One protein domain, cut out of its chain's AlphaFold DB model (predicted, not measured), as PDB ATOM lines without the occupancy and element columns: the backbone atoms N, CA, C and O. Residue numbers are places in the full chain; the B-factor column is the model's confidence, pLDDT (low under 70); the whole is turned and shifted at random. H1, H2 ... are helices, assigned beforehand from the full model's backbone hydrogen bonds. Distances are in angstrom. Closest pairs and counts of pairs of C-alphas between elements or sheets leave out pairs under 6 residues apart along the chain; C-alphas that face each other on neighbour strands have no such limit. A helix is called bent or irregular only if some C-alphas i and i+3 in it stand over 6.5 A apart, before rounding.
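Overview. This is residues 964 to 970 and 983 to 1069 of the 1070 residues of an uncharacterized protein of Blastocystis hominis (UniProt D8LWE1). Three short helices, H4, H5 and H6, pack together as the core of a loose arch. H2, H3 and then H1 extend it on one side, while H7 leads on the other side to the long arm H8, whose far end sticks out with residues 1059 to 1069. The printed part has 94 residues with eight named helices, H1 to H8 in chain order, and no named strand; the class is all helix. The whole is loose, with a radius of gyration of the C-alphas of 15.4 A, and spans 43 by 32 by 21 A.

Arrangement. Start at H8, residues 1052 to 1067, the longest helix. H7, residues 1046 to 1050, is close to it but not clearly touching: the closest C-alphas, of Phe 1049 and Phe 1055, are 5.8 A apart. Next find H6, residues 1036 to 1041, the hub, which touches H7 at C-alphas 1039 and 1046, 6.4 A apart. H6 also touches H4, residues 1006 to 1015, closest at C-alphas 1006 and 1037, 6.8 A, at a shallow tilt of 21 degrees, the same way. H5, residues 1017 to 1029, forms a helical hairpin with H6, opposite ways at a steep tilt of 42 degrees; the closest C-alphas, 1028 and 1038, are 5.9 A apart. H5 and H4 form another helical hairpin, closest at C-alphas 1013 and 1020, 5.6 A, at a shallow tilt of 33 degrees, only just short of steep. The helix packing is mostly aligned, but only just: 2 of 3 pairs are at a shallow tilt. Farther out, H3, residues 993 to 1003, is near H5, and H2, residues 983 to 990, is near H4. H1, residues 964 to 970, is close to H2 but not clearly touching, with C-alphas 964 and 986 at 6.8 A. Every O i to N i+4 pair is within hydrogen-bond range in H1, H3, H4 and H6; it is 11 of 12 in H8, 6 of 9 in H5, 1 of 4 in H2 and 0 of 1 in H7, where O i to N i+3 gives 4 of 5 in H2 and 2 of 2 in H7.

Along the chain. Find C-alpha 1052 at (66.497, 39.019, 26.304); from there H8 runs 21.8 A to C-alpha 1067 at (65.661, 23.767, 10.700). H5 measures 15.6 A, H3 15.2 A and H4 14.2 A. H1 begins at C-alpha 964, (45.828, 38.439, -7.859). H2 is irregular, with C-alphas 986 and 989 8.0 A apart; H5 is irregular only just, with 1022 and 1025 at 6.8 A.

Size, cuts and confidence. The C-alphas farthest apart, of Asn 992 and Pro 1052, are 43.3 A apart. Residues 971 to 982 are not printed, and C-alphas 970 and 983 stand 11.4 A apart across this cut. Of the links printed whole, none is long. Mean pLDDT of the printed part is 76.9, and residues 1052 to 1069 are under 70.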
ATOM      1  N   GLU A 964      45.577  39.720  -7.199       73.38
ATOM      2  CA  GLU A 964      45.828  38.439  -7.859       73.38
ATOM      3  C   GLU A 964      47.186  38.451  -8.580       73.38
ATOM      4  O   GLU A 964      47.938  37.486  -8.453       73.38
ATOM      5  N   ASP A 965      47.566  39.566  -9.217       73.50
ATOM      6  CA  ASP A 965      48.870  39.720  -9.885       73.50
ATOM      7  C   ASP A 965      50.026  39.652  -8.875       73.50
ATOM      8  O   ASP A 965      51.041  38.991  -9.098       73.50
ATOM      9  N   VAL A 966      49.857  40.306  -7.719       77.31
ATOM     10  CA  VAL A 966      50.840  40.277  -6.622       77.31
ATOM     11  C   VAL A 966      50.947  38.871  -6.025       77.31
ATOM     12  O   VAL A 966      52.044  38.416  -5.694       77.31
ATOM     13  N   TRP A 967      49.823  38.161  -5.905       74.81
ATOM     14  CA  TRP A 967      49.791  36.777  -5.439       74.81
ATOM     15  C   TRP A 967      50.466  35.814  -6.417       74.81
ATOM     16  O   TRP A 967      51.226  34.942  -5.993       74.81
ATOM     17  N   LEU A 968      50.239  35.989  -7.721       71.75
ATOM     18  CA  LEU A 968      50.898  35.213  -8.768       71.75
ATOM     19  C   LEU A 968      52.414  35.438  -8.736       71.75
ATOM     20  O   LEU A 968      53.173  34.472  -8.762       71.75
ATOM     21  N   LEU A 969      52.857  36.689  -8.577       76.75
ATOM     22  CA  LEU A 969      54.274  37.012  -8.415       76.75
ATOM     23  C   LEU A 969      54.879  36.339  -7.172       76.75
ATOM     24  O   LEU A 969      55.946  35.736  -7.260       76.75
ATOM     25  N   LEU A 970      54.196  36.395  -6.021       72.56
ATOM     26  CA  LEU A 970      54.629  35.712  -4.793       72.56
ATOM     27  C   LEU A 970      54.737  34.195  -4.985       72.56
ATOM     28  O   LEU A 970      55.704  33.596  -4.521       72.56
ATOM     29  N   SER A 983      45.009  30.695  -0.930       83.25
ATOM     30  CA  SER A 983      44.423  31.393  -2.094       83.25
ATOM     31  C   SER A 983      43.008  31.933  -1.845       83.25
ATOM     32  O   SER A 983      42.593  32.909  -2.468       83.25
ATOM     33  N   PHE A 984      42.283  31.360  -0.877       85.94
ATOM     34  CA  PHE A 984      40.968  31.841  -0.452       85.94
ATOM     35  C   PHE A 984      40.992  33.300   0.045       85.94
ATOM     36  O   PHE A 984      39.972  33.979  -0.041       85.94
ATOM     37  N   LEU A 985      42.138  33.811   0.517       85.62
ATOM     38  CA  LEU A 985      42.279  35.201   0.968       85.62
ATOM     39  C   LEU A 985      42.027  36.220  -0.157       85.62
ATOM     40  O   LEU A 985      41.586  37.330   0.131       85.62
ATOM     41  N   LEU A 986      42.226  35.838  -1.427       84.06
ATOM     42  CA  LEU A 986      41.960  36.684  -2.601       84.06
ATOM     43  C   LEU A 986      40.477  37.032  -2.783       84.06
ATOM     44  O   LEU A 986      40.154  38.010  -3.442       84.06
ATOM     45  N   SER A 987      39.581  36.236  -2.196       86.06
ATOM     46  CA  SER A 987      38.126  36.420  -2.283       86.06
ATOM     47  C   SER A 987      37.478  36.648  -0.916       86.06
ATOM     48  O   SER A 987      36.261  36.531  -0.781       86.06
ATOM     49  N   TRP A 988      38.281  36.960   0.111       87.69
ATOM     50  CA  TRP A 988      37.826  37.096   1.498       87.69
ATOM     51  C   TRP A 988      36.706  38.129   1.660       87.69
ATOM     52  O   TRP A 988      35.742  37.903   2.385       87.69
ATOM     53  N   ASP A 989      36.797  39.252   0.957       83.56
ATOM     54  CA  ASP A 989      35.808  40.332   0.936       83.56
ATOM     55  C   ASP A 989      34.448  39.908   0.351       83.56
ATOM     56  O   ASP A 989      33.416  40.428   0.772       83.56
ATOM     57  N   ARG A 990      34.432  38.925  -0.559       85.25
ATOM     58  CA  ARG A 990      33.223  38.411  -1.230       85.25
ATOM     59  C   ARG A 990      32.509  37.292  -0.459       85.25
ATOM     60  O   ARG A 990      31.436  36.862  -0.876       85.25
ATOM     61  N   MET A 991      33.086  36.802   0.641       88.31
ATOM     62  CA  MET A 991      32.547  35.679   1.422       88.31
ATOM     63  C   MET A 991      31.536  36.117   2.484       88.31
ATOM     64  O   MET A 991      31.671  37.176   3.103       88.31
ATOM     65  N   ASN A 992      30.561  35.251   2.773       88.81
ATOM     66  CA  ASN A 992      29.650  35.453   3.902       88.81
ATOM     67  C   ASN A 992      30.315  35.088   5.250       88.81
ATOM     68  O   ASN A 992      31.311  34.364   5.302       88.81
ATOM     69  N   GLU A 993      29.760  35.565   6.372       84.50
ATOM     70  CA  GLU A 993      30.359  35.354   7.705       84.50
ATOM     71  C   GLU A 993      30.547  33.870   8.067       84.50
ATOM     72  O   GLU A 993      31.546  33.500   8.688       84.50
ATOM     73  N   LYS A 994      29.625  32.995   7.644       84.62
ATOM     74  CA  LYS A 994      29.690  31.554   7.930       84.62
ATOM     75  C   LYS A 994      30.857  30.886   7.193       84.62
ATOM     76  O   LYS A 994      31.537  30.026   7.760       84.62
ATOM     77  N   GLU A 995      31.108  31.286   5.951       84.69
ATOM     78  CA  GLU A 995      32.245  30.838   5.143       84.69
ATOM     79  C   GLU A 995      33.574  31.362   5.686       84.69
ATOM     80  O   GLU A 995      34.500  30.563   5.855       84.69
ATOM     81  N   LYS A 996      33.638  32.656   6.040       89.69
ATOM     82  CA  LYS A 996      34.810  33.278   6.678       89.69
ATOM     83  C   LYS A 996      35.203  32.542   7.958       89.69
ATOM     84  O   LYS A 996      36.359  32.157   8.112       89.69
ATOM     85  N   MET A 997      34.238  32.242   8.832       85.12
ATOM     86  CA  MET A 997      34.482  31.486  10.070       85.12
ATOM     87  C   MET A 997      34.970  30.056   9.808       85.12
ATOM     88  O   MET A 997      35.878  29.574  10.488       85.12
ATOM     89  N   ARG A 998      34.405  29.363   8.809       86.75
ATOM     90  CA  ARG A 998      34.838  28.004   8.441       86.75
ATOM     91  C   ARG A 998      36.284  27.987   7.943       86.75
ATOM     92  O   ARG A 998      37.053  27.120   8.355       86.75
ATOM     93  N   LEU A 999      36.640  28.911   7.048       85.56
ATOM     94  CA  LEU A 999      37.986  29.002   6.478       85.56
ATOM     95  C   LEU A 999      39.002  29.470   7.517       85.56
ATOM     96  O   LEU A 999      40.070  28.873   7.617       85.56
ATOM     97  N   TYR A1000      38.638  30.442   8.355       85.50
ATOM     98  CA  TYR A1000      39.476  30.875   9.468       85.50
ATOM     99  C   TYR A1000      39.812  29.721  10.416       85.50
ATOM    100  O   TYR A1000      40.982  29.467  10.674       85.50
ATOM    101  N   ASN A1001      38.815  28.952  10.868       83.56
ATOM    102  CA  ASN A1001      39.050  27.813  11.765       83.56
ATOM    103  C   ASN A1001      39.975  26.750  11.158       83.56
ATOM    104  O   ASN A1001      40.698  26.075  11.887       83.56
ATOM    105  N   LYS A1002      39.947  26.592   9.833       80.06
ATOM    106  CA  LYS A1002      40.772  25.616   9.120       80.06
ATOM    107  C   LYS A1002      42.210  26.097   8.899       80.06
ATOM    108  O   LYS A1002      43.116  25.270   8.905       80.06
ATOM    109  N   TYR A1003      42.414  27.400   8.708       81.94
ATOM    110  CA  TYR A1003      43.689  27.989   8.276       81.94
ATOM    111  C   TYR A1003      44.230  29.057   9.244       81.94
ATOM    112  O   TYR A1003      44.987  29.934   8.837       81.94
ATOM    113  N   ASN A1004      43.838  29.018  10.521       82.25
ATOM    114  CA  ASN A1004      44.238  30.016  11.513       82.25
ATOM    115  C   ASN A1004      45.759  30.014  11.735       82.25
ATOM    116  O   ASN A1004      46.323  29.050  12.258       82.25
ATOM    117  N   CYS A1005      46.405  31.126  11.397       81.75
ATOM    118  CA  CYS A1005      47.795  31.410  11.725       81.75
ATOM    119  C   CYS A1005      47.999  32.916  11.953       81.75
ATOM    120  O   CYS A1005      47.102  33.731  11.715       81.75
ATOM    121  N   SER A1006      49.186  33.297  12.426       81.06
ATOM    122  CA  SER A1006      49.519  34.691  12.738       81.06
ATOM    123  C   SER A1006      49.398  35.611  11.518       81.06
ATOM    124  O   SER A1006      48.903  36.725  11.640       81.06
ATOM    125  N   GLU A1007      49.782  35.137  10.338       84.56
ATOM    126  CA  GLU A1007      49.731  35.867   9.071       84.56
ATOM    127  C   GLU A1007      48.285  36.113   8.624       84.56
ATOM    128  O   GLU A1007      47.945  37.224   8.217       84.56
ATOM    129  N   VAL A1008      47.407  35.115   8.780       85.88
ATOM    130  CA  VAL A1008      45.965  35.257   8.520       85.88
ATOM    131  C   VAL A1008      45.334  36.233   9.516       85.88
ATOM    132  O   VAL A1008      44.533  37.074   9.119       85.88
ATOM    133  N   ASN A1009      45.738  36.199  10.790       87.88
ATOM    134  CA  ASN A1009      45.269  37.164  11.792       87.88
ATOM    135  C   ASN A1009      45.668  38.605  11.432       87.88
ATOM    136  O   ASN A1009      44.843  39.511  11.541       87.88
ATOM    137  N   VAL A1010      46.904  38.815  10.965       88.12
ATOM    138  CA  VAL A1010      47.380  40.123  10.484       88.12
ATOM    139  C   VAL A1010      46.619  40.558   9.230       88.12
ATOM    140  O   VAL A1010      46.190  41.707   9.149       88.12
ATOM    141  N   PHE A1011      46.407  39.656   8.268       87.44
ATOM    142  CA  PHE A1011      45.635  39.956   7.061       87.44
ATOM    143  C   PHE A1011      44.221  40.434   7.408       87.44
ATOM    144  O   PHE A1011      43.813  41.509   6.969       87.44
ATOM    145  N   ILE A1012      43.500  39.680   8.243       89.69
ATOM    146  CA  ILE A1012      42.128  40.011   8.651       89.69
ATOM    147  C   ILE A1012      42.110  41.333   9.431       89.69
ATOM    148  O   ILE A1012      41.248  42.167   9.180       89.69
ATOM    149  N   TYR A1013      43.092  41.592  10.299       89.00
ATOM    150  CA  TYR A1013      43.186  42.854  11.041       89.00
ATOM    151  C   TYR A1013      43.232  44.097  10.139       89.00
ATOM    152  O   TYR A1013      42.609  45.112  10.456       89.00
ATOM    153  N   PHE A1014      43.954  44.025   9.016       87.06
ATOM    154  CA  PHE A1014      44.079  45.142   8.076       87.06
ATOM    155  C   PHE A1014      42.988  45.177   7.001       87.06
ATOM    156  O   PHE A1014      42.645  46.261   6.532       87.06
ATOM    157  N   ARG A1015      42.463  44.021   6.580       85.94
ATOM    158  CA  ARG A1015      41.526  43.915   5.446       85.94
ATOM    159  C   ARG A1015      40.062  43.754   5.846       85.94
ATOM    160  O   ARG A1015      39.198  44.123   5.061       85.94
ATOM    161  N   ASP A1016      39.778  43.249   7.041       89.62
ATOM    162  CA  ASP A1016      38.423  43.031   7.554       89.62
ATOM    163  C   ASP A1016      38.380  43.264   9.071       89.62
ATOM    164  O   ASP A1016      38.194  42.359   9.894       89.62
ATOM    165  N   ARG A1017      38.609  44.527   9.442       90.06
ATOM    166  CA  ARG A1017      38.655  44.954  10.840       90.06
ATOM    167  C   ARG A1017      37.369  44.637  11.626       90.06
ATOM    168  O   ARG A1017      37.500  44.161  12.753       90.06
ATOM    169  N   PRO A1018      36.150  44.815  11.072       91.06
ATOM    170  CA  PRO A1018      34.918  44.438  11.766       91.06
ATOM    171  C   PRO A1018      34.859  42.947  12.124       91.06
ATOM    172  O   PRO A1018      34.513  42.608  13.255       91.06
ATOM    173  N   PHE A1019      35.246  42.055  11.202       89.19
ATOM    174  CA  PHE A1019      35.305  40.616  11.472       89.19
ATOM    175  C   PHE A1019      36.383  40.272  12.512       89.19
ATOM    176  O   PHE A1019      36.154  39.437  13.391       89.19
ATOM    177  N   PHE A1020      37.542  40.945  12.460       90.81
ATOM    178  CA  PHE A1020      38.601  40.790  13.459       90.81
ATOM    179  C   PHE A1020      38.114  41.143  14.870       90.81
ATOM    180  O   PHE A1020      38.262  40.341  15.794       90.81
ATOM    181  N   ASP A1021      37.527  42.328  15.042       89.88
ATOM    182  CA  ASP A1021      37.105  42.823  16.353       89.88
ATOM    183  C   ASP A1021      35.948  41.982  16.926       89.88
ATOM    184  O   ASP A1021      35.924  41.703  18.126       89.88
ATOM    185  N   ALA A1022      35.031  41.515  16.071       87.81
ATOM    186  CA  ALA A1022      33.889  40.700  16.480       87.81
ATOM    187  C   ALA A1022      34.274  39.275  16.916       87.81
ATOM    188  O   ALA A1022      33.739  38.774  17.909       87.81
ATOM    189  N   TYR A1023      35.190  38.613  16.197       85.00
ATOM    190  CA  TYR A1023      35.414  37.168  16.346       85.00
ATOM    191  C   TYR A1023      36.836  36.780  16.786       85.00
ATOM    192  O   TYR A1023      37.008  35.774  17.475       85.00
ATOM    193  N   LEU A1024      37.863  37.558  16.428       87.69
ATOM    194  CA  LEU A1024      39.269  37.195  16.661       87.69
ATOM    195  C   LEU A1024      39.864  37.902  17.882       87.69
ATOM    196  O   LEU A1024      40.599  37.273  18.645       87.69
ATOM    197  N   ALA A1025      39.542  39.179  18.100       84.50
ATOM    198  CA  ALA A1025      40.164  40.004  19.136       84.50
ATOM    199  C   ALA A1025      40.038  39.381  20.538       84.50
ATOM    200  O   ALA A1025      41.040  39.205  21.235       84.50
ATOM    201  N   SER A1026      38.833  38.949  20.916       82.75
ATOM    202  CA  SER A1026      38.557  38.286  22.201       82.75
ATOM    203  C   SER A1026      39.300  36.949  22.350       82.75
ATOM    204  O   SER A1026      39.784  36.612  23.435       82.75
ATOM    205  N   SER A1027      39.441  36.198  21.252       80.75
ATOM    206  CA  SER A1027      40.165  34.921  21.220       80.75
ATOM    207  C   SER A1027      41.673  35.125  21.409       80.75
ATOM    208  O   SER A1027      42.300  34.458  22.233       80.75
ATOM    209  N   LEU A1028      42.257  36.112  20.722       84.12
ATOM    210  CA  LEU A1028      43.675  36.463  20.854       84.12
ATOM    211  C   LEU A1028      43.996  37.060  22.234       84.12
ATOM    212  O   LEU A1028      45.042  36.762  22.816       84.12
ATOM    213  N   GLN A1029      43.073  37.831  22.817       83.12
ATOM    214  CA  GLN A1029      43.205  38.337  24.185       83.12
ATOM    215  C   GLN A1029      43.158  37.228  25.245       83.12
ATOM    216  O   GLN A1029      43.796  37.377  26.290       83.12
ATOM    217  N   SER A1030      42.465  36.123  24.971       80.69
ATOM    218  CA  SER A1030      42.313  34.986  25.892       80.69
ATOM    219  C   SER A1030      43.407  33.921  25.742       80.69
ATOM    220  O   SER A1030      43.460  32.970  26.521       80.69
ATOM    221  N   LYS A1031      44.301  34.067  24.756       81.31
ATOM    222  CA  LYS A1031      45.408  33.138  24.507       81.31
ATOM    223  C   LYS A1031      46.388  33.135  25.692       81.31
ATOM    224  O   LYS A1031      46.864  34.192  26.106       81.31
ATOM    225  N   VAL A1032      46.691  31.942  26.219       74.19
ATOM    226  CA  VAL A1032      47.564  31.739  27.396       74.19
ATOM    227  C   VAL A1032      48.999  32.196  27.110       74.19
ATOM    228  O   VAL A1032      49.571  32.966  27.877       74.19
ATOM    229  N   GLU A1033      49.552  31.792  25.964       76.19
ATOM    230  CA  GLU A1033      50.839  32.276  25.455       76.19
ATOM    231  C   GLU A1033      50.618  33.195  24.250       76.19
ATOM    232  O   GLU A1033      50.321  32.741  23.142       76.19
ATOM    233  N   LYS A1034      50.761  34.507  24.461       79.69
ATOM    234  CA  LYS A1034      50.622  35.511  23.395       79.69
ATOM    235  C   LYS A1034      51.972  35.767  22.727       79.69
ATOM    236  O   LYS A1034      52.911  36.181  23.411       79.69
ATOM    237  N   SER A1035      52.036  35.558  21.413       80.81
ATOM    238  CA  SER A1035      53.167  35.961  20.566       80.81
ATOM    239  C   SER A1035      53.259  37.483  20.444       80.81
ATOM    240  O   SER A1035      52.337  38.195  20.859       80.81
ATOM    241  N   PHE A1036      54.352  37.988  19.863       82.62
ATOM    242  CA  PHE A1036      54.486  39.413  19.569       82.62
ATOM    243  C   PHE A1036      53.282  39.948  18.780       82.62
ATOM    244  O   PHE A1036      52.660  40.929  19.195       82.62
ATOM    245  N   LEU A1037      52.897  39.255  17.701       84.12
ATOM    246  CA  LEU A1037      51.777  39.652  16.847       84.12
ATOM    247  C   LEU A1037      50.437  39.618  17.591       84.12
ATOM    248  O   LEU A1037      49.639  40.530  17.419       84.12
ATOM    249  N   ASP A1038      50.200  38.646  18.476       85.06
ATOM    250  CA  ASP A1038      48.944  38.581  19.242       85.06
ATOM    251  C   ASP A1038      48.784  39.792  20.184       85.06
ATOM    252  O   ASP A1038      47.691  40.344  20.322       85.06
ATOM    253  N   VAL A1039      49.871  40.222  20.840       83.88
ATOM    254  CA  VAL A1039      49.867  41.403  21.726       83.88
ATOM    255  C   VAL A1039      49.749  42.687  20.918       83.88
ATOM    256  O   VAL A1039      48.989  43.575  21.297       83.88
ATOM    257  N   TRP A1040      50.456  42.764  19.793       86.50
ATOM    258  CA  TRP A1040      50.432  43.927  18.917       86.50
ATOM    259  C   TRP A1040      49.049  44.143  18.285       86.50
ATOM    260  O   TRP A1040      48.488  45.232  18.391       86.50
ATOM    261  N   LEU A1041      48.445  43.091  17.718       87.31
ATOM    262  CA  LEU A1041      47.115  43.142  17.095       87.31
ATOM    263  C   LEU A1041      45.993  43.460  18.097       87.31
ATOM    264  O   LEU A1041      44.949  43.977  17.712       87.31
ATOM    265  N   THR A1042      46.195  43.168  19.384       84.62
ATOM    266  CA  THR A1042      45.228  43.483  20.452       84.62
ATOM    267  C   THR A1042      45.515  44.812  21.160       84.62
ATOM    268  O   THR A1042      44.814  45.148  22.116       84.62
ATOM    269  N   GLY A1043      46.509  45.581  20.696       81.75
ATOM    270  CA  GLY A1043      46.869  46.893  21.247       81.75
ATOM    271  C   GLY A1043      47.536  46.849  22.628       81.75
ATOM    272  O   GLY A1043      47.502  47.840  23.354       81.75
ATOM    273  N   GLY A1044      48.103  45.706  23.026       81.25
ATOM    274  CA  GLY A1044      48.814  45.543  24.297       81.25
ATOM    275  C   GLY A1044      50.254  46.071  24.264       81.25
ATOM    276  O   GLY A1044      50.824  46.316  23.202       81.25
ATOM    277  N   ASP A1045      50.876  46.210  25.438       81.38
ATOM    278  CA  ASP A1045      52.268  46.660  25.545       81.38
ATOM    279  C   ASP A1045      53.254  45.573  25.075       81.38
ATOM    280  O   ASP A1045      53.430  44.525  25.709       81.38
ATOM    281  N   VAL A1046      53.914  45.834  23.945       83.06
ATOM    282  CA  VAL A1046      54.902  44.942  23.324       83.06
ATOM    283  C   VAL A1046      56.297  45.083  23.938       83.06
ATOM    284  O   VAL A1046      57.178  44.276  23.643       83.06
ATOM    285  N   SER A1047      56.509  46.047  24.842       79.19
ATOM    286  CA  SER A1047      57.819  46.339  25.448       79.19
ATOM    287  C   SER A1047      58.415  45.136  26.199       79.19
ATOM    288  O   SER A1047      59.632  45.004  26.309       79.19
ATOM    289  N   ARG A1048      57.579  44.191  26.656       77.12
ATOM    290  CA  ARG A1048      58.003  42.914  27.269       77.12
ATOM    291  C   ARG A1048      58.832  42.015  26.337       77.12
ATOM    292  O   ARG A1048      59.644  41.236  26.825       77.12
ATOM    293  N   PHE A1049      58.660  42.136  25.017       75.06
ATOM    294  CA  PHE A1049      59.427  41.380  24.017       75.06
ATOM    295  C   PHE A1049      60.828  41.963  23.771       75.06
ATOM    296  O   PHE A1049      61.640  41.324  23.111       75.06
ATOM    297  N   LEU A1050      61.146  43.131  24.348       72.69
ATOM    298  CA  LEU A1050      62.504  43.691  24.360       72.69
ATOM    299  C   LEU A1050      63.410  43.020  25.408       72.69
ATOM    300  O   LEU A1050      64.616  43.257  25.423       72.69
ATOM    301  N   GLN A1051      62.853  42.200  26.309       76.88
ATOM    302  CA  GLN A1051      63.642  41.467  27.299       76.88
ATOM    303  C   GLN A1051      64.380  40.286  26.638       76.88
ATOM    304  O   GLN A1051      63.748  39.540  25.885       76.88
ATOM    305  N   PRO A1052      65.667  40.034  26.968       66.19
ATOM    306  CA  PRO A1052      66.497  39.019  26.304       66.19
ATOM    307  C   PRO A1052      65.856  37.627  26.245       66.19
ATOM    308  O   PRO A1052      65.884  36.969  25.214       66.19
ATOM    309  N   GLN A1053      65.184  37.230  27.328       66.50
ATOM    310  CA  GLN A1053      64.489  35.946  27.453       66.50
ATOM    311  C   GLN A1053      63.347  35.741  26.441       66.50
ATOM    312  O   GLN A1053      63.124  34.617  26.010       66.50
ATOM    313  N   PHE A1054      62.638  36.794  26.022       63.75
ATOM    314  CA  PHE A1054      61.582  36.703  25.001       63.75
ATOM    315  C   PHE A1054      62.114  36.988  23.591       63.75
ATOM    316  O   PHE A1054      61.612  36.422  22.620       63.75
ATOM    317  N   PHE A1055      63.161  37.809  23.490       59.34
ATOM    318  CA  PHE A1055      63.844  38.132  22.240       59.34
ATOM    319  C   PHE A1055      64.600  36.917  21.666       59.34
ATOM    320  O   PHE A1055      64.483  36.627  20.477       59.34
ATOM    321  N   GLU A1056      65.302  36.141  22.507       55.44
ATOM    322  CA  GLU A1056      65.959  34.885  22.106       55.44
ATOM    323  C   GLU A1056      64.952  33.779  21.757       55.44
ATOM    324  O   GLU A1056      65.198  32.999  20.840       55.44
ATOM    325  N   LEU A1057      63.797  33.727  22.433       54.34
ATOM    326  CA  LEU A1057      62.741  32.735  22.189       54.34
ATOM    327  C   LEU A1057      62.034  32.930  20.835       54.34
ATOM    328  O   LEU A1057      61.726  31.938  20.171       54.34
ATOM    329  N   GLU A1058      61.808  34.170  20.383       53.78
ATOM    330  CA  GLU A1058      61.302  34.421  19.020       53.78
ATOM    331  C   GLU A1058      62.368  34.154  17.945       53.78
ATOM    332  O   GLU A1058      62.057  33.557  16.911       53.78
ATOM    333  N   PHE A1059      63.637  34.489  18.204       50.69
ATOM    334  CA  PHE A1059      64.742  34.180  17.287       50.69
ATOM    335  C   PHE A1059      64.992  32.665  17.158       50.69
ATOM    336  O   PHE A1059      65.212  32.165  16.054       50.69
ATOM    337  N   LEU A1060      64.900  31.912  18.262       48.72
ATOM    338  CA  LEU A1060      65.023  30.450  18.285       48.72
ATOM    339  C   LEU A1060      63.819  29.750  17.645       48.72
ATOM    340  O   LEU A1060      64.023  28.759  16.949       48.72
ATOM    341  N   LYS A1061      62.589  30.268  17.790       51.97
ATOM    342  CA  LYS A1061      61.416  29.759  17.045       51.97
ATOM    343  C   LYS A1061      61.569  29.960  15.534       51.97
ATOM    344  O   LYS A1061      61.251  29.047  14.776       51.97
ATOM    345  N   LYS A1062      62.141  31.091  15.099       45.69
ATOM    346  CA  LYS A1062      62.485  31.345  13.687       45.69
ATOM    347  C   LYS A1062      63.569  30.388  13.172       45.69
ATOM    348  O   LYS A1062      63.451  29.861  12.070       45.69
ATOM    349  N   LYS A1063      64.583  30.097  13.998       40.97
ATOM    350  CA  LYS A1063      65.656  29.139  13.679       40.97
ATOM    351  C   LYS A1063      65.163  27.684  13.655       40.97
ATOM    352  O   LYS A1063      65.589  26.920  12.802       40.97
ATOM    353  N   ALA A1064      64.230  27.312  14.535       40.97
ATOM    354  CA  ALA A1064      63.601  25.989  14.559       40.97
ATOM    355  C   ALA A1064      62.608  25.776  13.399       40.97
ATOM    356  O   ALA A1064      62.489  24.661  12.902       40.97
ATOM    357  N   GLN A1065      61.931  26.829  12.926       43.78
ATOM    358  CA  GLN A1065      61.148  26.767  11.687       43.78
ATOM    359  C   GLN A1065      62.041  26.656  10.444       43.78
ATOM    360  O   GLN A1065      61.678  25.914   9.541       43.78
ATOM    361  N   GLN A1066      63.215  27.303  10.415       40.12
ATOM    362  CA  GLN A1066      64.210  27.109   9.347       40.12
ATOM    363  C   GLN A1066      64.889  25.726   9.381       40.12
ATOM    364  O   GLN A1066      65.199  25.197   8.326       40.12
ATOM    365  N   LEU A1067      65.077  25.115  10.556       38.50
ATOM    366  CA  LEU A1067      65.661  23.767  10.700       38.50
ATOM    367  C   LEU A1067      64.672  22.614  10.440       38.50
ATOM    368  O   LEU A1067      65.105  21.491  10.231       38.50
ATOM    369  N   ASN A1068      63.362  22.878  10.424       36.44
ATOM    370  CA  ASN A1068      62.349  21.949   9.892       36.44
ATOM    371  C   ASN A1068      62.080  22.182   8.385       36.44
ATOM    372  O   ASN A1068      61.096  21.672   7.850       36.44
ATOM    373  N   LEU A1069      62.913  23.004   7.738       40.94
ATOM    374  CA  LEU A1069      62.867  23.391   6.325       40.94
ATOM    375  C   LEU A1069      64.144  22.964   5.562       40.94
ATOM    376  O   LEU A1069      64.324  23.404   4.429       40.94
TER     377      LEU A1069